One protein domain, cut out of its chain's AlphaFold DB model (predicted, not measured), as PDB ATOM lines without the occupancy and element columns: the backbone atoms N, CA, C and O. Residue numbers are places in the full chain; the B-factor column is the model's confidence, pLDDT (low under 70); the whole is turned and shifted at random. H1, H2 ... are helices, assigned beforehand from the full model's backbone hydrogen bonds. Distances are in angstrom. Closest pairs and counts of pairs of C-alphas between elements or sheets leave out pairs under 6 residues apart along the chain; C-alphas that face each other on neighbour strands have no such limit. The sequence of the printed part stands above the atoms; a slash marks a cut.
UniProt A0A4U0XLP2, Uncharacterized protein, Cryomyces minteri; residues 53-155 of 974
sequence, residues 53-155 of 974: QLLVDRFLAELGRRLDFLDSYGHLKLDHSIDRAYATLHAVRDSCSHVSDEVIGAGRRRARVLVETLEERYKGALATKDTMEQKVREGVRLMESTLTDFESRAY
ATOM      1  N   GLN A  53      -5.486  -5.857  30.437       70.50
ATOM      2  CA  GLN A  53      -5.270  -4.408  30.518       70.50
ATOM      3  C   GLN A  53      -5.514  -3.752  29.157       70.50
ATOM      4  O   GLN A  53      -6.184  -2.730  29.063       70.50
ATOM      5  N   LEU A  54      -5.032  -4.398  28.094       70.62
ATOM      6  CA  LEU A  54      -5.169  -3.923  26.720       70.62
ATOM      7  C   LEU A  54      -6.608  -4.088  26.207       70.62
ATOM      8  O   LEU A  54      -7.095  -3.249  25.453       70.62
ATOM      9  N   LEU A  55      -7.303  -5.137  26.664       76.88
ATOM     10  CA  LEU A  55      -8.723  -5.369  26.394       76.88
ATOM     11  C   LEU A  55      -9.603  -4.255  26.987       76.88
ATOM     12  O   LEU A  55     -10.431  -3.696  26.273       76.88
ATOM     13  N   VAL A  56      -9.398  -3.905  28.262       76.31
ATOM     14  CA  VAL A  56     -10.182  -2.863  28.948       76.31
ATOM     15  C   VAL A  56      -9.887  -1.479  28.381       76.31
ATOM     16  O   VAL A  56     -10.824  -0.747  28.078       76.31
ATOM     17  N   ASP A  57      -8.618  -1.126  28.165       75.56
ATOM     18  CA  ASP A  57      -8.259   0.199  27.646       75.56
ATOM     19  C   ASP A  57      -8.789   0.413  26.218       75.56
ATOM     20  O   ASP A  57      -9.309   1.482  25.889       75.56
ATOM     21  N   ARG A  58      -8.745  -0.625  25.371       76.31
ATOM     22  CA  ARG A  58      -9.298  -0.564  24.011       76.31
ATOM     23  C   ARG A  58     -10.826  -0.530  24.005       76.31
ATOM     24  O   ARG A  58     -11.400   0.185  23.186       76.31
ATOM     25  N   PHE A  59     -11.470  -1.274  24.906       81.50
ATOM     26  CA  PHE A  59     -12.919  -1.228  25.085       81.50
ATOM     27  C   PHE A  59     -13.378   0.158  25.551       81.50
ATOM     28  O   PHE A  59     -14.265   0.730  24.934       81.50
ATOM     29  N   LEU A  60     -12.736   0.753  26.560       78.75
ATOM     30  CA  LEU A  60     -13.091   2.085  27.068       78.75
ATOM     31  C   LEU A  60     -12.900   3.189  26.012       78.75
ATOM     32  O   LEU A  60     -13.738   4.084  25.901       78.75
ATOM     33  N   ALA A  61     -11.842   3.102  25.197       75.31
ATOM     34  CA  ALA A  61     -11.605   4.034  24.092       75.31
ATOM     35  C   ALA A  61     -12.648   3.918  22.960       75.31
ATOM     36  O   ALA A  61     -12.931   4.901  22.270       75.31
ATOM     37  N   GLU A  62     -13.210   2.727  22.741       77.94
ATOM     38  CA  GLU A  62     -14.288   2.503  21.771       77.94
ATOM     39  C   GLU A  62     -15.660   2.876  22.359       77.94
ATOM     40  O   GLU A  62     -16.450   3.533  21.685       77.94
ATOM     41  N   LEU A  63     -15.897   2.557  23.635       81.31
ATOM     42  CA  LEU A  63     -17.106   2.884  24.394       81.31
ATOM     43  C   LEU A  63     -17.367   4.393  24.415       81.31
ATOM     44  O   LEU A  63     -18.490   4.810  24.158       81.31
ATOM     45  N   GLY A  64     -16.335   5.211  24.665       77.12
ATOM     46  CA  GLY A  64     -16.458   6.672  24.630       77.12
ATOM     47  C   GLY A  64     -16.931   7.184  23.267       77.12
ATOM     48  O   GLY A  64     -17.942   7.872  23.187       77.12
ATOM     49  N   ARG A  65     -16.273   6.759  22.176       78.81
ATOM     50  CA  ARG A  65     -16.649   7.158  20.804       78.81
ATOM     51  C   ARG A  65     -18.070   6.734  20.422       78.81
ATOM     52  O   ARG A  65     -18.749   7.468  19.709       78.81
ATOM     53  N   ARG A  66     -18.490   5.540  20.838       79.81
ATOM     54  CA  ARG A  66     -19.800   4.964  20.505       79.81
ATOM     55  C   ARG A  66     -20.938   5.568  21.331       79.81
ATOM     56  O   ARG A  66     -22.002   5.827  20.780       79.81
ATOM     57  N   LEU A  67     -20.704   5.876  22.608       76.94
ATOM     58  CA  LEU A  67     -21.662   6.623  23.433       76.94
ATOM     59  C   LEU A  67     -21.847   8.056  22.928       76.94
ATOM     60  O   LEU A  67     -22.984   8.481  22.771       76.94
ATOM     61  N   ASP A  68     -20.768   8.758  22.565       76.44
ATOM     62  CA  ASP A  68     -20.871  10.114  22.002       76.44
ATOM     63  C   ASP A  68     -21.652  10.121  20.669       76.44
ATOM     64  O   ASP A  68     -22.390  11.061  20.362       76.44
ATOM     65  N   PHE A  69     -21.529   9.050  19.871       75.50
ATOM     66  CA  PHE A  69     -22.353   8.845  18.679       75.50
ATOM     67  C   PHE A  69     -23.835   8.649  19.030       75.50
ATOM     68  O   PHE A  69     -24.682   9.254  18.375       75.50
ATOM     69  N   LEU A  70     -24.162   7.857  20.054       68.12
ATOM     70  CA  LEU A  70     -25.541   7.638  20.508       68.12
ATOM     71  C   LEU A  70     -26.168   8.910  21.108       68.12
ATOM     72  O   LEU A  70     -27.302   9.242  20.757       68.12
ATOM     73  N   ASP A  71     -25.416   9.675  21.906       71.19
ATOM     74  CA  ASP A  71     -25.848  10.959  22.483       71.19
ATOM     75  C   ASP A  71     -26.210  11.988  21.393       71.19
ATOM     76  O   ASP A  71     -27.115  12.809  21.568       71.19
ATOM     77  N   SER A  72     -25.561  11.916  20.221       67.06
ATOM     78  CA  SER A  72     -25.827  12.825  19.096       67.06
ATOM     79  C   SER A  72     -27.226  12.687  18.473       67.06
ATOM     80  O   SER A  72     -27.654  13.589  17.749       67.06
ATOM     81  N   TYR A  73     -27.964  11.609  18.768       62.56
ATOM     82  CA  TYR A  73     -29.330  11.391  18.270       62.56
ATOM     83  C   TYR A  73     -30.424  12.013  19.156       62.56
ATOM     84  O   TYR A  73     -31.588  12.010  18.752       62.56
ATOM     85  N   GLY A  74     -30.065  12.611  20.303       55.28
ATOM     86  CA  GLY A  74     -31.018  13.185  21.262       55.28
ATOM     87  C   GLY A  74     -31.876  12.114  21.946       55.28
ATOM     88  O   GLY A  74     -32.019  11.012  21.428       55.28
ATOM     89  N   HIS A  75     -32.423  12.414  23.132       54.19
ATOM     90  CA  HIS A  75     -33.110  11.444  24.001       54.19
ATOM     91  C   HIS A  75     -34.119  10.549  23.257       54.19
ATOM     92  O   HIS A  75     -35.289  10.900  23.076       54.19
ATOM     93  N   LEU A  76     -33.670   9.350  22.879       53.78
ATOM     94  CA  LEU A  76     -34.534   8.225  22.565       53.78
ATOM     95  C   LEU A  76     -35.398   8.001  23.813       53.78
ATOM     96  O   LEU A  76     -34.871   7.910  24.919       53.78
ATOM     97  N   LYS A  77     -36.727   7.975  23.669       49.19
ATOM     98  CA  LYS A  77     -37.613   7.582  24.775       49.19
ATOM     99  C   LYS A  77     -37.366   6.102  25.051       49.19
ATOM    100  O   LYS A  77     -37.889   5.246  24.342       49.19
ATOM    101  N   LEU A  78     -36.512   5.823  26.022       51.78
ATOM    102  CA  LEU A  78     -36.085   4.483  26.393       51.78
ATOM    103  C   LEU A  78     -36.941   3.998  27.575       51.78
ATOM    104  O   LEU A  78     -37.284   4.770  28.467       51.78
ATOM    105  N   ASP A  79     -37.325   2.719  27.570       49.94
ATOM    106  CA  ASP A  79     -37.989   2.083  28.715       49.94
ATOM    107  C   ASP A  79     -37.122   2.172  29.986       49.94
ATOM    108  O   ASP A  79     -35.894   2.214  29.924       49.94
ATOM    109  N   HIS A  80     -37.741   2.085  31.166       47.31
ATOM    110  CA  HIS A  80     -37.057   2.203  32.466       47.31
ATOM    111  C   HIS A  80     -35.931   1.158  32.685       47.31
ATOM    112  O   HIS A  80     -34.994   1.379  33.458       47.31
ATOM    113  N   SER A  81     -35.998  -0.005  32.027       49.22
ATOM    114  CA  SER A  81     -34.929  -1.020  32.046       49.22
ATOM    115  C   SER A  81     -33.738  -0.636  31.163       49.22
ATOM    116  O   SER A  81     -32.596  -0.978  31.471       49.22
ATOM    117  N   ILE A  82     -34.006   0.112  30.096       58.47
ATOM    118  CA  ILE A  82     -33.037   0.544  29.103       58.47
ATOM    119  C   ILE A  82     -32.282   1.786  29.586       58.47
ATOM    120  O   ILE A  82     -31.055   1.813  29.502       58.47
ATOM    121  N   ASP A  83     -32.984   2.743  30.198       61.06
ATOM    122  CA  ASP A  83     -32.369   3.900  30.863       61.06
ATOM    123  C   ASP A  83     -31.340   3.465  31.912       61.06
ATOM    124  O   ASP A  83     -30.266   4.053  32.040       61.06
ATOM    125  N   ARG A  84     -31.615   2.372  32.636       65.31
ATOM    126  CA  ARG A  84     -30.680   1.813  33.620       65.31
ATOM    127  C   ARG A  84     -29.414   1.249  32.973       65.31
ATOM    128  O   ARG A  84     -28.325   1.441  33.516       65.31
ATOM    129  N   ALA A  85     -29.536   0.553  31.847       66.56
ATOM    130  CA  ALA A  85     -28.399   0.006  31.111       66.56
ATOM    131  C   ALA A  85     -27.560   1.125  30.465       66.56
ATOM    132  O   ALA A  85     -26.336   1.118  30.588       66.56
ATOM    133  N   TYR A  86     -28.212   2.140  29.891       71.38
ATOM    134  CA  TYR A  86     -27.567   3.336  29.344       71.38
ATOM    135  C   TYR A  86     -26.817   4.132  30.423       71.38
ATOM    136  O   TYR A  86     -25.622   4.398  30.298       71.38
ATOM    137  N   ALA A  87     -27.470   4.400  31.559       74.88
ATOM    138  CA  ALA A  87     -26.844   5.042  32.713       74.88
ATOM    139  C   ALA A  87     -25.675   4.222  33.285       74.88
ATOM    140  O   ALA A  87     -24.725   4.790  33.821       74.88
ATOM    141  N   THR A  88     -25.713   2.890  33.168       75.06
ATOM    142  CA  THR A  88     -24.609   2.016  33.592       75.06
ATOM    143  C   THR A  88     -23.414   2.115  32.640       75.06
ATOM    144  O   THR A  88     -22.286   2.185  33.118       75.06
ATOM    145  N   LEU A  89     -23.630   2.203  31.322       79.19
ATOM    146  CA  LEU A  89     -22.555   2.419  30.340       79.19
ATOM    147  C   LEU A  89     -21.845   3.764  30.560       79.19
ATOM    148  O   LEU A  89     -20.613   3.808  30.592       79.19
ATOM    149  N   HIS A  90     -22.607   4.837  30.800       80.31
ATOM    150  CA  HIS A  90     -22.048   6.139  31.181       80.31
ATOM    151  C   HIS A  90     -21.302   6.076  32.515       80.31
ATOM    152  O   HIS A  90     -20.173   6.550  32.603       80.31
ATOM    153  N   ALA A  91     -21.868   5.416  33.530       80.38
ATOM    154  CA  ALA A  91     -21.203   5.263  34.821       80.38
ATOM    155  C   ALA A  91     -19.877   4.491  34.716       80.38
ATOM    156  O   ALA A  91     -18.914   4.860  35.384       80.38
ATOM    157  N   VAL A  92     -19.797   3.453  33.873       79.75
ATOM    158  CA  VAL A  92     -18.551   2.710  33.622       79.75
ATOM    159  C   VAL A  92     -17.529   3.592  32.899       79.75
ATOM    160  O   VAL A  92     -16.368   3.614  33.311       79.75
ATOM    161  N   ARG A  93     -17.944   4.362  31.880       82.88
ATOM    162  CA  ARG A  93     -17.076   5.327  31.180       82.88
ATOM    163  C   ARG A  93     -16.513   6.372  32.145       82.88
ATOM    164  O   ARG A  93     -15.300   6.565  32.195       82.88
ATOM    165  N   ASP A  94     -17.385   7.011  32.916       80.62
ATOM    166  CA  ASP A  94     -17.037   8.140  33.777       80.62
ATOM    167  C   ASP A  94     -16.205   7.677  34.988       80.62
ATOM    168  O   ASP A  94     -15.193   8.284  35.328       80.62
ATOM    169  N   SER A  95     -16.541   6.533  35.595       79.50
ATOM    170  CA  SER A  95     -15.761   5.986  36.719       79.50
ATOM    171  C   SER A  95     -14.369   5.518  36.285       79.50
ATOM    172  O   SER A  95     -13.406   5.649  37.041       79.50
ATOM    173  N   CYS A  96     -14.228   4.999  35.059       76.44
ATOM    174  CA  CYS A  96     -12.930   4.571  34.537       76.44
ATOM    175  C   CYS A  96     -12.071   5.732  34.003       76.44
ATOM    176  O   CYS A  96     -10.846   5.604  34.006       76.44
ATOM    177  N   SER A  97     -12.667   6.853  33.573       73.94
ATOM    178  CA  SER A  97     -11.939   8.026  33.055       73.94
ATOM    179  C   SER A  97     -11.258   8.854  34.152       73.94
ATOM    180  O   SER A  97     -10.243   9.498  33.895       73.94
ATOM    181  N   HIS A  98     -11.740   8.776  35.398       72.88
ATOM    182  CA  HIS A  98     -11.115   9.418  36.564       72.88
ATOM    183  C   HIS A  98      -9.791   8.770  37.018       72.88
ATOM    184  O   HIS A  98      -9.099   9.308  37.887       72.88
ATOM    185  N   VAL A  99      -9.402   7.627  36.444       74.75
ATOM    186  CA  VAL A  99      -8.131   6.957  36.749       74.75
ATOM    187  C   VAL A  99      -7.019   7.538  35.862       74.75
ATOM    188  O   VAL A  99      -6.934   7.202  34.685       74.75
ATOM    189  N   SER A 100      -6.163   8.398  36.434       58.06
ATOM    190  CA  SER A 100      -5.060   9.087  35.729       58.06
ATOM    191  C   SER A 100      -4.047   8.130  35.070       58.06
ATOM    192  O   SER A 100      -3.609   7.155  35.689       58.06
ATOM    193  N   ASP A 101      -3.643   8.452  33.833       60.28
ATOM    194  CA  ASP A 101      -2.709   7.676  32.997       60.28
ATOM    195  C   ASP A 101      -1.233   7.777  33.430       60.28
ATOM    196  O   ASP A 101      -0.405   6.981  32.990       60.28
ATOM    197  N   GLU A 102      -0.876   8.709  34.321       56.06
ATOM    198  CA  GLU A 102       0.528   8.984  34.679       56.06
ATOM    199  C   GLU A 102       1.142   7.976  35.674       56.06
ATOM    200  O   GLU A 102       2.310   8.094  36.047       56.06
ATOM    201  N   VAL A 103       0.391   6.958  36.115       55.97
ATOM    202  CA  VAL A 103       0.827   6.039  37.180       55.97
ATOM    203  C   VAL A 103       0.956   4.600  36.676       55.97
ATOM    204  O   VAL A 103       0.008   4.004  36.160       55.97
ATOM    205  N   ILE A 104       2.124   3.991  36.908       55.25
ATOM    206  CA  ILE A 104       2.410   2.580  36.601       55.25
ATOM    207  C   ILE A 104       1.305   1.682  37.202       55.25
ATOM    208  O   ILE A 104       1.054   1.687  38.410       55.25
ATOM    209  N   GLY A 105       0.620   0.915  36.344       62.59
ATOM    210  CA  GLY A 105      -0.474   0.011  36.727       62.59
ATOM    211  C   GLY A 105      -1.903   0.550  36.545       62.59
ATOM    212  O   GLY A 105      -2.837  -0.071  37.060       62.59
ATOM    213  N   ALA A 106      -2.093   1.660  35.821       65.94
ATOM    214  CA  ALA A 106      -3.403   2.263  35.531       65.94
ATOM    215  C   ALA A 106      -4.432   1.272  34.936       65.94
ATOM    216  O   ALA A 106      -5.541   1.155  35.464       65.94
ATOM    217  N   GLY A 107      -4.049   0.455  33.946       66.31
ATOM    218  CA  GLY A 107      -4.965  -0.500  33.295       66.31
ATOM    219  C   GLY A 107      -5.541  -1.576  34.229       66.31
ATOM    220  O   GLY A 107      -6.692  -1.987  34.092       66.31
ATOM    221  N   ARG A 108      -4.791  -2.003  35.259       71.94
ATOM    222  CA  ARG A 108      -5.276  -2.991  36.248       71.94
ATOM    223  C   ARG A 108      -6.278  -2.382  37.232       71.94
ATOM    224  O   ARG A 108      -7.150  -3.091  37.730       71.94
ATOM    225  N   ARG A 109      -6.149  -1.081  37.516       74.12
ATOM    226  CA  ARG A 109      -7.109  -0.333  38.338       74.12
ATOM    227  C   ARG A 109      -8.388  -0.040  37.560       74.12
ATOM    228  O   ARG A 109      -9.453  -0.301  38.103       74.12
ATOM    229  N   ARG A 110      -8.296   0.362  36.285       78.62
ATOM    230  CA  ARG A 110      -9.469   0.510  35.401       78.62
ATOM    231  C   ARG A 110     -10.279  -0.783  35.289       78.62
ATOM    232  O   ARG A 110     -11.491  -0.756  35.447       78.62
ATOM    233  N   ALA A 111      -9.610  -1.929  35.137       77.75
ATOM    234  CA  ALA A 111     -10.271  -3.235  35.109       77.75
ATOM    235  C   ALA A 111     -11.021  -3.568  36.416       77.75
ATOM    236  O   ALA A 111     -12.125  -4.108  36.373       77.75
ATOM    237  N   ARG A 112     -10.449  -3.223  37.579       79.88
ATOM    238  CA  ARG A 112     -11.103  -3.423  38.883       79.88
ATOM    239  C   ARG A 112     -12.308  -2.498  39.058       79.88
ATOM    240  O   ARG A 112     -13.371  -2.978  39.431       79.88
ATOM    241  N   VAL A 113     -12.153  -1.214  38.735       82.25
ATOM    242  CA  VAL A 113     -13.232  -0.213  38.812       82.25
ATOM    243  C   VAL A 113     -14.392  -0.584  37.883       82.25
ATOM    244  O   VAL A 113     -15.545  -0.471  38.285       82.25
ATOM    245  N   LEU A 114     -14.110  -1.100  36.681       81.06
ATOM    246  CA  LEU A 114     -15.133  -1.597  35.755       81.06
ATOM    247  C   LEU A 114     -15.957  -2.737  36.374       81.06
ATOM    248  O   LEU A 114     -17.184  -2.705  36.305       81.06
ATOM    249  N   VAL A 115     -15.305  -3.721  37.003       80.69
ATOM    250  CA  VAL A 115     -16.000  -4.849  37.647       80.69
ATOM    251  C   VAL A 115     -16.792  -4.394  38.871       80.69
ATOM    252  O   VAL A 115     -17.950  -4.773  38.997       80.69
ATOM    253  N   GLU A 116     -16.219  -3.549  39.732       81.31
ATOM    254  CA  GLU A 116     -16.907  -3.019  40.920       81.31
ATOM    255  C   GLU A 116     -18.149  -2.199  40.536       81.31
ATOM    256  O   GLU A 116     -19.230  -2.422  41.079       81.31
ATOM    257  N   THR A 117     -18.033  -1.326  39.529       80.00
ATOM    258  CA  THR A 117     -19.155  -0.505  39.036       80.00
ATOM    259  C   THR A 117     -20.281  -1.378  38.467       80.00
ATOM    260  O   THR A 117     -21.466  -1.092  38.671       80.00
ATOM    261  N   LEU A 118     -19.929  -2.463  37.767       74.81
ATOM    262  CA  LEU A 118     -20.898  -3.421  37.231       74.81
ATOM    263  C   LEU A 118     -21.549  -4.266  38.330       74.81
ATOM    264  O   LEU A 118     -22.760  -4.458  38.293       74.81
ATOM    265  N   GLU A 119     -20.797  -4.741  39.323       76.94
ATOM    266  CA  GLU A 119     -21.349  -5.522  40.440       76.94
ATOM    267  C   GLU A 119     -22.265  -4.686  41.348       76.94
ATOM    268  O   GLU A 119     -23.280  -5.195  41.832       76.94
ATOM    269  N   GLU A 120     -21.962  -3.398  41.539       73.75
ATOM    270  CA  GLU A 120     -22.784  -2.484  42.338       73.75
ATOM    271  C   GLU A 120     -24.131  -2.182  41.662       73.75
ATOM    272  O   GLU A 120     -25.190  -2.249  42.300       73.75
ATOM    273  N   ARG A 121     -24.120  -1.882  40.355       65.19
ATOM    274  CA  ARG A 121     -25.331  -1.491  39.607       65.19
ATOM    275  C   ARG A 121     -26.129  -2.678  39.064       65.19
ATOM    276  O   ARG A 121     -27.361  -2.586  38.983       65.19
ATOM    277  N   TYR A 122     -25.461  -3.789  38.756       64.69
ATOM    278  CA  TYR A 122     -26.028  -5.073  38.332       64.69
ATOM    279  C   TYR A 122     -25.696  -6.164  39.365       64.69
ATOM    280  O   TYR A 122     -24.867  -7.052  39.143       64.69
ATOM    281  N   LYS A 123     -26.377  -6.108  40.519       58.16
ATOM    282  CA  LYS A 123     -26.211  -7.086  41.606       58.16
ATOM    283  C   LYS A 123     -26.407  -8.516  41.088       58.16
ATOM    284  O   LYS A 123     -27.520  -8.903  40.746       58.16
ATOM    285  N   GLY A 124     -25.323  -9.292  41.053       60.22
ATOM    286  CA  GLY A 124     -25.334 -10.723  40.726       60.22
ATOM    287  C   GLY A 124     -24.948 -11.103  39.291       60.22
ATOM    288  O   GLY A 124     -24.750 -12.287  39.041       60.22
ATOM    289  N   ALA A 125     -24.764 -10.156  38.362       58.19
ATOM    290  CA  ALA A 125     -24.478 -10.486  36.955       58.19
ATOM    291  C   ALA A 125     -23.090 -11.126  36.726       58.19
ATOM    292  O   ALA A 125     -22.910 -11.899  35.788       58.19
ATOM    293  N   LEU A 126     -22.118 -10.831  37.596       63.28
ATOM    294  CA  LEU A 126     -20.739 -11.342  37.528       63.28
ATOM    295  C   LEU A 126     -20.393 -12.292  38.692       63.28
ATOM    296  O   LEU A 126     -19.247 -12.720  38.830       63.28
ATOM    297  N   ALA A 127     -21.380 -12.645  39.529       58.16
ATOM    298  CA  ALA A 127     -21.176 -13.409  40.763       58.16
ATOM    299  C   ALA A 127     -20.820 -14.891  40.533       58.16
ATOM    300  O   ALA A 127     -20.284 -15.532  41.428       58.16
ATOM    301  N   THR A 128     -21.079 -15.428  39.337       59.59
ATOM    302  CA  THR A 128     -20.812 -16.829  38.958       59.59
ATOM    303  C   THR A 128     -19.391 -17.079  38.439       59.59
ATOM    304  O   THR A 128     -19.100 -18.172  37.953       59.59
ATOM    305  N   LYS A 129     -18.501 -16.078  38.489       67.31
ATOM    306  CA  LYS A 129     -17.103 -16.185  38.037       67.31
ATOM    307  C   LYS A 129     -16.147 -15.933  39.202       67.31
ATOM    308  O   LYS A 129     -16.241 -14.900  39.859       67.31
ATOM    309  N   ASP A 130     -15.187 -16.832  39.410       62.59
ATOM    310  CA  ASP A 130     -14.329 -16.807  40.605       62.59
ATOM    311  C   ASP A 130     -13.071 -15.937  40.449       62.59
ATOM    312  O   ASP A 130     -12.515 -15.460  41.438       62.59
ATOM    313  N   THR A 131     -12.612 -15.687  39.217       77.12
ATOM    314  CA  THR A 131     -11.388 -14.909  38.966       77.12
ATOM    315  C   THR A 131     -11.687 -13.526  38.392       77.12
ATOM    316  O   THR A 131     -12.546 -13.357  37.525       77.12
ATOM    317  N   MET A 132     -10.933 -12.515  38.844       76.00
ATOM    318  CA  MET A 132     -11.063 -11.127  38.369       76.00
ATOM    319  C   MET A 132     -10.925 -11.035  36.841       76.00
ATOM    320  O   MET A 132     -11.613 -10.259  36.194       76.00
ATOM    321  N   GLU A 133     -10.084 -11.877  36.246       73.44
ATOM    322  CA  GLU A 133      -9.879 -11.924  34.801       73.44
ATOM    323  C   GLU A 133     -11.124 -12.372  34.024       73.44
ATOM    324  O   GLU A 133     -11.477 -11.776  33.005       73.44
ATOM    325  N   GLN A 134     -11.833 -13.381  34.536       74.75
ATOM    326  CA  GLN A 134     -13.088 -13.849  33.952       74.75
ATOM    327  C   GLN A 134     -14.213 -12.832  34.149       74.75
ATOM    328  O   GLN A 134     -14.998 -12.612  33.228       74.75
ATOM    329  N   LYS A 135     -14.260 -12.167  35.313       78.19
ATOM    330  CA  LYS A 135     -15.226 -11.094  35.586       78.19
ATOM    331  C   LYS A 135     -15.047  -9.903  34.648       78.19
ATOM    332  O   LYS A 135     -16.033  -9.385  34.139       78.19
ATOM    333  N   VAL A 136     -13.805  -9.503  34.368       79.25
ATOM    334  CA  VAL A 136     -13.521  -8.417  33.417       79.25
ATOM    335  C   VAL A 136     -13.918  -8.815  31.996       79.25
ATOM    336  O   VAL A 136     -14.566  -8.031  31.309       79.25
ATOM    337  N   ARG A 137     -13.573 -10.033  31.553       76.56
ATOM    338  CA  ARG A 137     -13.902 -10.498  30.196       76.56
ATOM    339  C   ARG A 137     -15.413 -10.567  29.973       76.56
ATOM    340  O   ARG A 137     -15.887 -10.086  28.947       76.56
ATOM    341  N   GLU A 138     -16.166 -11.090  30.940       74.75
ATOM    342  CA  GLU A 138     -17.628 -11.126  30.830       74.75
ATOM    343  C   GLU A 138     -18.289  -9.768  31.053       74.75
ATOM    344  O   GLU A 138     -19.276  -9.466  30.389       74.75
ATOM    345  N   GLY A 139     -17.722  -8.908  31.902       74.88
ATOM    346  CA  GLY A 139     -18.183  -7.529  32.062       74.88
ATOM    347  C   GLY A 139     -18.061  -6.727  30.764       74.88
ATOM    348  O   GLY A 139     -19.021  -6.086  30.342       74.88
ATOM    349  N   VAL A 140     -16.913  -6.822  30.081       78.69
ATOM    350  CA  VAL A 140     -16.695  -6.187  28.771       78.69
ATOM    351  C   VAL A 140     -17.617  -6.787  27.709       78.69
ATOM    352  O   VAL A 140     -18.237  -6.042  26.957       78.69
ATOM    353  N   ARG A 141     -17.780  -8.117  27.670       76.56
ATOM    354  CA  ARG A 141     -18.676  -8.785  26.712       76.56
ATOM    355  C   ARG A 141     -20.140  -8.371  26.889       76.56
ATOM    356  O   ARG A 141     -20.832  -8.134  25.901       76.56
ATOM    357  N   LEU A 142     -20.601  -8.264  28.134       75.19
ATOM    358  CA  LEU A 142     -21.956  -7.828  28.469       75.19
ATOM    359  C   LEU A 142     -22.201  -6.381  28.024       75.19
ATOM    360  O   LEU A 142     -23.226  -6.085  27.407       75.19
ATOM    361  N   MET A 143     -21.256  -5.485  28.309       75.69
ATOM    362  CA  MET A 143     -21.374  -4.074  27.937       75.69
ATOM    363  C   MET A 143     -21.261  -3.860  26.426       75.69
ATOM    364  O   MET A 143     -22.054  -3.100  25.882       75.69
ATOM    365  N   GLU A 144     -20.383  -4.583  25.727       75.12
ATOM    366  CA  GLU A 144     -20.295  -4.550  24.258       75.12
ATOM    367  C   GLU A 144     -21.597  -5.043  23.606       75.12
ATOM    368  O   GLU A 144     -22.106  -4.419  22.675       75.12
ATOM    369  N   SER A 145     -22.192  -6.121  24.132       68.06
ATOM    370  CA  SER A 145     -23.490  -6.621  23.660       68.06
ATOM    371  C   SER A 145     -24.607  -5.599  23.865       68.06
ATOM    372  O   SER A 145     -25.467  -5.450  23.003       68.06
ATOM    373  N   THR A 146     -24.592  -4.894  24.997       70.12
ATOM    374  CA  THR A 146     -25.592  -3.869  25.327       70.12
ATOM    375  C   THR A 146     -25.435  -2.640  24.426       70.12
ATOM    376  O   THR A 146     -26.412  -2.133  23.886       70.12
ATOM    377  N   LEU A 147     -24.197  -2.195  24.202       72.69
ATOM    378  CA  LEU A 147     -23.865  -1.072  23.325       72.69
ATOM    379  C   LEU A 147     -24.246  -1.356  21.863       72.69
ATOM    380  O   LEU A 147     -24.824  -0.503  21.195       72.69
ATOM    381  N   THR A 148     -23.994  -2.581  21.391       70.75
ATOM    382  CA  THR A 148     -24.370  -3.020  20.036       70.75
ATOM    383  C   THR A 148     -25.892  -3.044  19.846       70.75
ATOM    384  O   THR A 148     -26.379  -2.686  18.774       70.75
ATOM    385  N   ASP A 149     -26.656  -3.415  20.882       64.88
ATOM    386  CA  ASP A 149     -28.124  -3.371  20.846       64.88
ATOM    387  C   ASP A 149     -28.668  -1.929  20.824       64.88
ATOM    388  O   ASP A 149     -29.703  -1.656  20.220       64.88
ATOM    389  N   PHE A 150     -27.958  -0.967  21.425       68.50
ATOM    390  CA  PHE A 150     -28.327   0.449  21.322       68.50
ATOM    391  C   PHE A 150     -28.009   1.057  19.965       68.50
ATOM    392  O   PHE A 150     -28.842   1.779  19.417       68.50
ATOM    393  N   GLU A 151     -26.856   0.732  19.389       71.00
ATOM    394  CA  GLU A 151     -26.518   1.164  18.033       71.00
ATOM    395  C   GLU A 151     -27.515   0.613  17.012       71.00
ATOM    396  O   GLU A 151     -28.017   1.375  16.184       71.00
ATOM    397  N   SER A 152     -27.875  -0.672  17.099       61.66
ATOM    398  CA  SER A 152     -28.839  -1.288  16.178       61.66
ATOM    399  C   SER A 152     -30.212  -0.602  16.235       61.66
ATOM    400  O   SER A 152     -30.800  -0.318  15.189       61.66
ATOM    401  N   ARG A 153     -30.689  -0.236  17.434       61.78
ATOM    402  CA  ARG A 153     -31.940   0.514  17.635       61.78
ATOM    403  C   ARG A 153     -31.852   1.953  17.130       61.78
ATOM    404  O   ARG A 153     -32.774   2.407  16.455       61.78
ATOM    405  N   ALA A 154     -30.759   2.666  17.407       62.06
ATOM    406  CA  ALA A 154     -30.556   4.034  16.923       62.06
ATOM    407  C   ALA A 154     -30.496   4.091  15.384       62.06
ATOM    408  O   ALA A 154     -31.074   4.990  14.769       62.06
ATOM    409  N   TYR A 155     -29.878   3.091  14.743       58.88
ATOM    410  CA  TYR A 155     -29.894   2.944  13.286       58.88
ATOM    411  C   TYR A 155     -31.275   2.551  12.740       58.88
ATOM    412  O   TYR A 155     -31.689   3.102  11.719       58.88
TER     413      TYR A 155
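This is residues 53 to 155 of the 974 residues of an uncharacterized protein of Cryomyces minteri (UniProt A0A4U0XLP2). Four helices stack as two pairs: H1 and H4 lie side by side in one layer, running the same way, and the helical hairpin of H2 and H3 covers them as a second layer, crossing both at steep angles. The hairpin is offset along its length, with the part of H2 from residue 88 to 96 beside H3. The printed part has 103 residues with four named helices, H1 to H4 in order along the chain, and no named strand; the class is all helix. The whole is compact, with a radius of gyration of the C-alphas of 13.7 A and spans of 40 by 32 by 18 A.

H1 is residues 53 to 71, 26.9 A from first to last C-alpha, and begins with C-alpha 53 at (-5.270, -4.408, 30.518). H2 is residues 80 to 97, 25.8 A long, with C-alpha 80 at (-37.057, 2.203, 32.466). H3 is residues 106 to 121, 22.6 A long. H4, residues 132 to 155, is the longest at 34.4 A and ends with C-alpha 155 at (-29.894, 2.944, 13.286).

H1 and H4 touch at a shallow tilt of 22 degrees, the same way, closest at the C-alphas of Leu 70 and Glu 151, 7.0 A apart. H1 touches H2 with residues 60 to 67 alone, at a steep tilt of 52 degrees, opposite ways; the closest C-alphas are those of Leu 60 and Arg 93, 6.6 A. With residues 53 to 57 alone H1 touches H3, at a steep tilt of 57 degrees; the closest C-alphas are those of Gln 53 and Gly 107, 4.8 A. H2 and H3 form a helical hairpin at a shallow tilt of 23 degrees, opposite ways, closest at the C-alphas of Cys 96 and Arg 110, 5.4 A. H2 and H4 only just touch, with 3 pairs of C-alphas within 8 A, the closest being those of Leu 89 and Met 143, 7.0 A. H3 touches H4 with residues 111 to 118 alone, closest at the C-alphas of Val 115 and Val 136, 6.1 A; their tilt of 69.5 degrees is steep, only just short of about perpendicular. Each O i to N i+4 pair is within hydrogen-bond range in H3 and H4; in H1 14 of 15 are, and in H2 13 of 14.

The two C-alphas farthest apart are those of Lys 77 and Ile 104, 42.0 A. The printed part has no cut, and its three links are short. The mean pLDDT of the printed part is 70.2; 40 residues are under 70, among them residues 72 to 85, 100 to 107, 121 to 130 and 152 to 155.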